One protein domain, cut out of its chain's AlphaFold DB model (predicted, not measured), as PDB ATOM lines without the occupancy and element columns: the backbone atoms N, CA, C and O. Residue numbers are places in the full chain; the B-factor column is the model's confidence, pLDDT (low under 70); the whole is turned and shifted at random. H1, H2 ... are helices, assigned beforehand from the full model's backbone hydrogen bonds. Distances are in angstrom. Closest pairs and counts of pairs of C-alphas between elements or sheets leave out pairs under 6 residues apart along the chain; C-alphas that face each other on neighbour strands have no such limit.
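This is residues 12 to 68 of the 72 residues of the protein "Histidine kinase" of Chitinophaga agri (UniProt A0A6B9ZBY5). One long helix, H2, makes most of the length of a thin rod; H1 folds back obliquely over its first part, and the short helix H3 sits past its other end, after a loop of residues 49 to 58. H1 and H3 are at opposite ends of H2, and H1 and H3 are apart. The 57 printed residues have three named helices, in the order H1, H2, H3, and no named strand; the class is all helix. The whole is extended, with a radius of gyration of the C-alphas of 16.0 A and spans of 48 by 19 by 13 A.

H1, residues 12 to 24, touches H2, residues 28 to 48. Their closest C-alphas are those of Ala 17 and Ala 31, 4.8 A apart. The two run opposite ways at a steep tilt of 53 degrees. H3, residues 59 to 66, touches H2 at residues 46 to 48 alone. Their closest C-alphas are those of Ala 47 and Gly 59, 4.0 A apart. These two run the same way at a steep tilt of 50 degrees. H1 and H3 are apart. In H1, H2 and H3 every O i to N i+4 pair is within hydrogen-bond range.

H1 begins at C-alpha 12, (8.649, -43.053, 20.353), and is 18.0 A long from first to last C-alpha. After the tight link of 3 residues, H2 runs 30.0 A from C-alpha 28, (9.419, -29.273, 14.148), to C-alpha 48, (15.902, -42.171, 40.482). H3 is 10.7 A long and ends at C-alpha 66, (29.112, -51.285, 40.426).

The two C-alphas farthest apart, those of Lys 25 and Gly 68, are 49.0 A from each other. The printed part has no cut. The link from H2 to H3, 10 residues, is short but not tight, and no link is long. The mean pLDDT of the printed part is 83.3; residues 50 to 54 and residue 57 are under 70.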
ATOM      1  N   ASP A  12       9.601 -43.595  19.387       81.94
ATOM      2  CA  ASP A  12       8.649 -43.053  20.353       81.94
ATOM      3  C   ASP A  12       8.801 -41.531  20.461       81.94
ATOM      4  O   ASP A  12       7.825 -40.787  20.490       81.94
ATOM      5  N   VAL A  13      10.039 -41.029  20.386       87.44
ATOM      6  CA  VAL A  13      10.320 -39.584  20.379       87.44
ATOM      7  C   VAL A  13       9.759 -38.919  19.120       87.44
ATOM      8  O   VAL A  13       9.287 -37.784  19.183       87.44
ATOM      9  N   LYS A  14       9.793 -39.602  17.970       88.69
ATOM     10  CA  LYS A  14       9.231 -39.066  16.718       88.69
ATOM     11  C   LYS A  14       7.708 -39.012  16.769       88.69
ATOM     12  O   LYS A  14       7.127 -38.058  16.256       88.69
ATOM     13  N   GLU A  15       7.081 -40.010  17.383       90.38
ATOM     14  CA  GLU A  15       5.631 -40.067  17.565       90.38
ATOM     15  C   GLU A  15       5.151 -38.974  18.528       90.38
ATOM     16  O   GLU A  15       4.320 -38.152  18.146       90.38
ATOM     17  N   ILE A  16       5.796 -38.839  19.692       89.31
ATOM     18  CA  ILE A  16       5.520 -37.763  20.657       89.31
ATOM     19  C   ILE A  16       5.727 -36.384  20.016       89.31
ATOM     20  O   ILE A  16       4.909 -35.481  20.186       89.31
ATOM     21  N   ALA A  17       6.802 -36.193  19.243       91.56
ATOM     22  CA  ALA A  17       7.041 -34.928  18.549       91.56
ATOM     23  C   ALA A  17       5.936 -34.613  17.527       91.56
ATOM     24  O   ALA A  17       5.520 -33.461  17.408       91.56
ATOM     25  N   LYS A  18       5.425 -35.619  16.809       92.50
ATOM     26  CA  LYS A  18       4.314 -35.435  15.870       92.50
ATOM     27  C   LYS A  18       3.037 -35.004  16.596       92.50
ATOM     28  O   LYS A  18       2.422 -34.019  16.193       92.50
ATOM     29  N   GLU A  19       2.685 -35.677  17.687       93.44
ATOM     30  CA  GLU A  19       1.508 -35.334  18.496       93.44
ATOM     31  C   GLU A  19       1.610 -33.922  19.086       93.44
ATOM     32  O   GLU A  19       0.662 -33.137  19.008       93.44
ATOM     33  N   LEU A  20       2.780 -33.551  19.613       91.19
ATOM     34  CA  LEU A  20       3.033 -32.213  20.151       91.19
ATOM     35  C   LEU A  20       2.931 -31.130  19.072       91.19
ATOM     36  O   LEU A  20       2.365 -30.062  19.312       91.19
ATOM     37  N   LYS A  21       3.455 -31.403  17.874       94.06
ATOM     38  CA  LYS A  21       3.366 -30.490  16.733       94.06
ATOM     39  C   LYS A  21       1.913 -30.233  16.345       94.06
ATOM     40  O   LYS A  21       1.515 -29.077  16.208       94.06
ATOM     41  N   GLU A  22       1.134 -31.296  16.174       92.69
ATOM     42  CA  GLU A  22      -0.260 -31.218  15.733       92.69
ATOM     43  C   GLU A  22      -1.164 -30.599  16.812       92.69
ATOM     44  O   GLU A  22      -1.983 -29.732  16.503       92.69
ATOM     45  N   GLY A  23      -0.968 -30.971  18.081       93.06
ATOM     46  CA  GLY A  23      -1.779 -30.495  19.205       93.06
ATOM     47  C   GLY A  23      -1.518 -29.042  19.606       93.06
ATOM     48  O   GLY A  23      -2.448 -28.341  20.005       93.06
ATOM     49  N   TYR A  24      -0.277 -28.564  19.469       92.25
ATOM     50  CA  TYR A  24       0.137 -27.243  19.963       92.25
ATOM     51  C   TYR A  24       0.639 -26.290  18.868       92.25
ATOM     52  O   TYR A  24       1.102 -25.195  19.182       92.25
ATOM     53  N   LYS A  25       0.520 -26.669  17.586       92.81
ATOM     54  CA  LYS A  25       0.976 -25.886  16.417       92.81
ATOM     55  C   LYS A  25       2.440 -25.440  16.522       92.81
ATOM     56  O   LYS A  25       2.791 -24.329  16.127       92.81
ATOM     57  N   LEU A  26       3.280 -26.308  17.073       92.00
ATOM     58  CA  LEU A  26       4.700 -26.044  17.273       92.00
ATOM     59  C   LEU A  26       5.482 -26.188  15.965       92.00
ATOM     60  O   LEU A  26       5.052 -26.856  15.023       92.00
ATOM     61  N   THR A  27       6.673 -25.601  15.917       95.31
ATOM     62  CA  THR A  27       7.649 -25.936  14.876       95.31
ATOM     63  C   THR A  27       8.210 -27.346  15.094       95.31
ATOM     64  O   THR A  27       8.199 -27.871  16.209       95.31
ATOM     65  N   ASP A  28       8.757 -27.961  14.040       91.25
ATOM     66  CA  ASP A  28       9.419 -29.273  14.148       91.25
ATOM     67  C   ASP A  28      10.545 -29.267  15.195       91.25
ATOM     68  O   ASP A  28      10.713 -30.226  15.947       91.25
ATOM     69  N   PHE A  29      11.287 -28.160  15.280       92.44
ATOM     70  CA  PHE A  29      12.362 -27.986  16.250       92.44
ATOM     71  C   PHE A  29      11.848 -27.942  17.694       92.44
ATOM     72  O   PHE A  29      12.398 -28.614  18.569       92.44
ATOM     73  N   GLU A  30      10.789 -27.178  17.961       92.81
ATOM     74  CA  GLU A  30      10.195 -27.074  19.298       92.81
ATOM     75  C   GLU A  30       9.579 -28.401  19.747       92.81
ATOM     76  O   GLU A  30       9.834 -28.849  20.866       92.81
ATOM     77  N   ALA A  31       8.825 -29.060  18.865       93.12
ATOM     78  CA  ALA A  31       8.184 -30.329  19.173       93.12
ATOM     79  C   ALA A  31       9.212 -31.437  19.451       93.12
ATOM     80  O   ALA A  31       9.096 -32.158  20.442       93.12
ATOM     81  N   LEU A  32      10.271 -31.518  18.637       92.50
ATOM     82  CA  LEU A  32      11.364 -32.464  18.857       92.50
ATOM     83  C   LEU A  32      12.119 -32.167  20.159       92.50
ATOM     84  O   LEU A  32      12.449 -33.085  20.908       92.50
ATOM     85  N   THR A  33      12.364 -30.889  20.457       92.81
ATOM     86  CA  THR A  33      13.027 -30.475  21.701       92.81
ATOM     87  C   THR A  33      12.222 -30.901  22.927       92.81
ATOM     88  O   THR A  33      12.794 -31.368  23.912       92.81
ATOM     89  N   LEU A  34      10.896 -30.759  22.887       92.19
ATOM     90  CA  LEU A  34      10.016 -31.177  23.977       92.19
ATOM     91  C   LEU A  34       9.939 -32.699  24.108       92.19
ATOM     92  O   LEU A  34      10.046 -33.205  25.223       92.19
ATOM     93  N   ALA A  35       9.833 -33.428  22.996       91.06
ATOM     94  CA  ALA A  35       9.814 -34.888  23.003       91.06
ATOM     95  C   ALA A  35      11.112 -35.476  23.587       91.06
ATOM     96  O   ALA A  35      11.068 -36.360  24.439       91.06
ATOM     97  N   LEU A  36      12.275 -34.924  23.220       89.25
ATOM     98  CA  LEU A  36      13.565 -35.324  23.794       89.25
ATOM     99  C   LEU A  36      13.649 -35.045  25.301       89.25
ATOM    100  O   LEU A  36      14.175 -35.863  26.054       89.25
ATOM    101  N   LYS A  37      13.116 -33.905  25.759       89.38
ATOM    102  CA  LYS A  37      13.047 -33.584  27.192       89.38
ATOM    103  C   LYS A  37      12.117 -34.538  27.946       89.38
ATOM    104  O   LYS A  37      12.428 -34.906  29.074       89.38
ATOM    105  N   ALA A  38      11.000 -34.946  27.346       86.12
ATOM    106  CA  ALA A  38      10.087 -35.919  27.941       86.12
ATOM    107  C   ALA A  38      10.759 -37.292  28.113       86.12
ATOM    108  O   ALA A  38      10.748 -37.835  29.216       86.12
ATOM    109  N   GLU A  39      11.431 -37.790  27.071       87.38
ATOM    110  CA  GLU A  39      12.190 -39.048  27.111       87.38
ATOM    111  C   GLU A  39      13.295 -39.013  28.178       87.38
ATOM    112  O   GLU A  39      13.439 -39.931  28.987       87.38
ATOM    113  N   GLN A  40      14.047 -37.908  28.238       87.69
ATOM    114  CA  GLN A  40      15.067 -37.713  29.264       87.69
ATOM    115  C   GLN A  40      14.462 -37.731  30.672       87.69
ATOM    116  O   GLN A  40      15.021 -38.363  31.568       87.69
ATOM    117  N   ASN A  41      13.322 -37.071  30.879       86.38
ATOM    118  CA  ASN A  41      12.644 -37.070  32.171       86.38
ATOM    119  C   ASN A  41      12.183 -38.475  32.578       86.38
ATOM    120  O   ASN A  41      12.314 -38.825  33.748       86.38
ATOM    121  N   GLU A  42      11.682 -39.295  31.652       83.81
ATOM    122  CA  GLU A  42      11.313 -40.687  31.937       83.81
ATOM    123  C   GLU A  42      12.526 -41.549  32.292       83.81
ATOM    124  O   GLU A  42      12.485 -42.311  33.261       83.81
ATOM    125  N   LEU A  43      13.640 -41.382  31.575       82.75
ATOM    126  CA  LEU A  43      14.890 -42.062  31.903       82.75
ATOM    127  C   LEU A  43      15.393 -41.673  33.299       82.75
ATOM    128  O   LEU A  43      15.764 -42.545  34.083       82.75
ATOM    129  N   LEU A  44      15.349 -40.382  33.640       81.50
ATOM    130  CA  LEU A  44      15.716 -39.905  34.971       81.50
ATOM    131  C   LEU A  44      14.769 -40.466  36.037       81.50
ATOM    132  O   LEU A  44      15.246 -41.005  37.028       81.50
ATOM    133  N   LYS A  45      13.447 -40.429  35.833       80.06
ATOM    134  CA  LYS A  45      12.484 -41.025  36.776       80.06
ATOM    135  C   LYS A  45      12.795 -42.497  37.038       80.06
ATOM    136  O   LYS A  45      12.871 -42.894  38.194       80.06
ATOM    137  N   ARG A  46      13.038 -43.294  35.995       76.31
ATOM    138  CA  ARG A  46      13.403 -44.716  36.139       76.31
ATOM    139  C   ARG A  46      14.738 -44.906  36.857       76.31
ATOM    140  O   ARG A  46      14.886 -45.853  37.622       76.31
ATOM    141  N   ALA A  47      15.701 -44.018  36.626       73.56
ATOM    142  CA  ALA A  47      16.996 -44.071  37.293       73.56
ATOM    143  C   ALA A  47      16.921 -43.688  38.782       73.56
ATOM    144  O   ALA A  47      17.667 -44.253  39.577       73.56
ATOM    145  N   PHE A  48      16.044 -42.739  39.136       76.62
ATOM    146  CA  PHE A  48      15.902 -42.171  40.482       76.62
ATOM    147  C   PHE A  48      14.831 -42.830  41.353       76.62
ATOM    148  O   PHE A  48      14.831 -42.607  42.563       76.62
ATOM    149  N   VAL A  49      13.915 -43.617  40.785       78.19
ATOM    150  CA  VAL A  49      13.080 -44.516  41.591       78.19
ATOM    151  C   VAL A  49      14.021 -45.401  42.416       78.19
ATOM    152  O   VAL A  49      15.074 -45.800  41.934       78.19
ATOM    153  N   ILE A  50      13.699 -45.635  43.684       63.59
ATOM    154  CA  ILE A  50      14.407 -46.588  44.547       63.59
ATOM    155  C   ILE A  50      13.593 -47.875  44.488       63.59
ATOM    156  O   ILE A  50      12.366 -47.832  44.638       63.59
ATOM    157  N   SER A  51      14.241 -49.003  44.212       64.38
ATOM    158  CA  SER A  51      13.552 -50.280  44.154       64.38
ATOM    159  C   SER A  51      13.309 -50.738  45.580       64.38
ATOM    160  O   SER A  51      14.210 -50.773  46.412       64.38
ATOM    161  N   SER A  52      12.077 -51.136  45.880       64.38
ATOM    162  CA  SER A  52      11.769 -51.795  47.155       64.38
ATOM    163  C   SER A  52      12.285 -53.238  47.208       64.38
ATOM    164  O   SER A  52      12.134 -53.904  48.230       64.38
ATOM    165  N   THR A  53      12.874 -53.736  46.112       64.00
ATOM    166  CA  THR A  53      13.378 -55.106  45.990       64.00
ATOM    167  C   THR A  53      14.770 -55.129  45.358       64.00
ATOM    168  O   THR A  53      14.992 -54.539  44.299       64.00
ATOM    169  N   ASP A  54      15.687 -55.902  45.935       65.19
ATOM    170  CA  ASP A  54      17.042 -56.075  45.385       65.19
ATOM    171  C   ASP A  54      17.058 -56.798  44.021       65.19
ATOM    172  O   ASP A  54      18.071 -56.814  43.325       65.19
ATOM    173  N   ALA A  55      15.936 -57.409  43.617       71.06
ATOM    174  CA  ALA A  55      15.810 -58.162  42.368       71.06
ATOM    175  C   ALA A  55      15.798 -57.272  41.109       71.06
ATOM    176  O   ALA A  55      16.103 -57.752  40.015       71.06
ATOM    177  N   HIS A  56      15.452 -55.990  41.253       72.00
ATOM    178  CA  HIS A  56      15.342 -55.035  40.147       72.00
ATOM    179  C   HIS A  56      16.010 -53.706  40.514       72.00
ATOM    180  O   HIS A  56      15.304 -52.725  40.747       72.00
ATOM    181  N   PRO A  57      17.353 -53.661  40.586       68.75
ATOM    182  CA  PRO A  57      18.054 -52.451  40.971       68.75
ATOM    183  C   PRO A  57      17.763 -51.332  39.971       68.75
ATOM    184  O   PRO A  57      17.802 -51.533  38.753       68.75
ATOM    185  N   THR A  58      17.480 -50.141  40.477       76.81
ATOM    186  CA  THR A  58      17.300 -48.953  39.646       76.81
ATOM    187  C   THR A  58      18.628 -48.466  39.093       76.81
ATOM    188  O   THR A  58      19.696 -48.975  39.438       76.81
ATOM    189  N   GLY A  59      18.588 -47.471  38.203       73.75
ATOM    190  CA  GLY A  59      19.805 -46.946  37.579       73.75
ATOM    191  C   GLY A  59      20.861 -46.526  38.609       73.75
ATOM    192  O   GLY A  59      22.035 -46.864  38.463       73.75
ATOM    193  N   LEU A  60      20.442 -45.853  39.684       75.44
ATOM    194  CA  LEU A  60      21.343 -45.475  40.773       75.44
ATOM    195  C   LEU A  60      21.806 -46.661  41.620       75.44
ATOM    196  O   LEU A  60      22.978 -46.707  41.981       75.44
ATOM    197  N   GLU A  61      20.937 -47.627  41.915       72.44
ATOM    198  CA  GLU A  61      21.299 -48.825  42.687       72.44
ATOM    199  C   GLU A  61      22.294 -49.707  41.921       72.44
ATOM    200  O   GLU A  61      23.246 -50.234  42.503       72.44
ATOM    201  N   ALA A  62      22.139 -49.804  40.599       77.25
ATOM    202  CA  ALA A  62      23.075 -50.488  39.716       77.25
ATOM    203  C   ALA A  62      24.445 -49.790  39.691       77.25
ATOM    204  O   ALA A  62      25.477 -50.455  39.799       77.25
ATOM    205  N   ILE A  63      24.471 -48.453  39.613       78.56
ATOM    206  CA  ILE A  63      25.713 -47.668  39.696       78.56
ATOM    207  C   ILE A  63      26.365 -47.829  41.076       78.56
ATOM    208  O   ILE A  63      27.562 -48.092  41.155       78.56
ATOM    209  N   ALA A  64      25.598 -47.712  42.161       79.00
ATOM    210  CA  ALA A  64      26.096 -47.875  43.525       79.00
ATOM    211  C   ALA A  64      26.717 -49.268  43.728       79.00
ATOM    212  O   ALA A  64      27.844 -49.372  44.218       79.00
ATOM    213  N   THR A  65      26.042 -50.315  43.246       78.06
ATOM    214  CA  THR A  65      26.539 -51.699  43.263       78.06
ATOM    215  C   THR A  65      27.836 -51.841  42.464       78.06
ATOM    216  O   THR A  65      28.798 -52.433  42.958       78.06
ATOM    217  N   ALA A  66      27.905 -51.267  41.258       79.38
ATOM    218  CA  ALA A  66      29.112 -51.285  40.426       79.38
ATOM    219  C   ALA A  66      30.293 -50.543  41.078       79.38
ATOM    220  O   ALA A  66      31.445 -50.933  40.901       79.38
ATOM    221  N   LEU A  67      30.007 -49.509  41.871       83.75
ATOM    222  CA  LEU A  67      30.986 -48.764  42.666       83.75
ATOM    223  C   LEU A  67      31.338 -49.449  44.000       83.75
ATOM    224  O   LEU A  67      32.144 -48.921  44.764       83.75
ATOM    225  N   GLY A  68      30.765 -50.623  44.287       81.88
ATOM    226  CA  GLY A  68      31.058 -51.413  45.483       81.88
ATOM    227  C   GLY A  68      30.279 -50.999  46.735       81.88
ATOM    228  O   GLY A  68      30.530 -51.547  47.809       81.88
TER     229      GLY A  68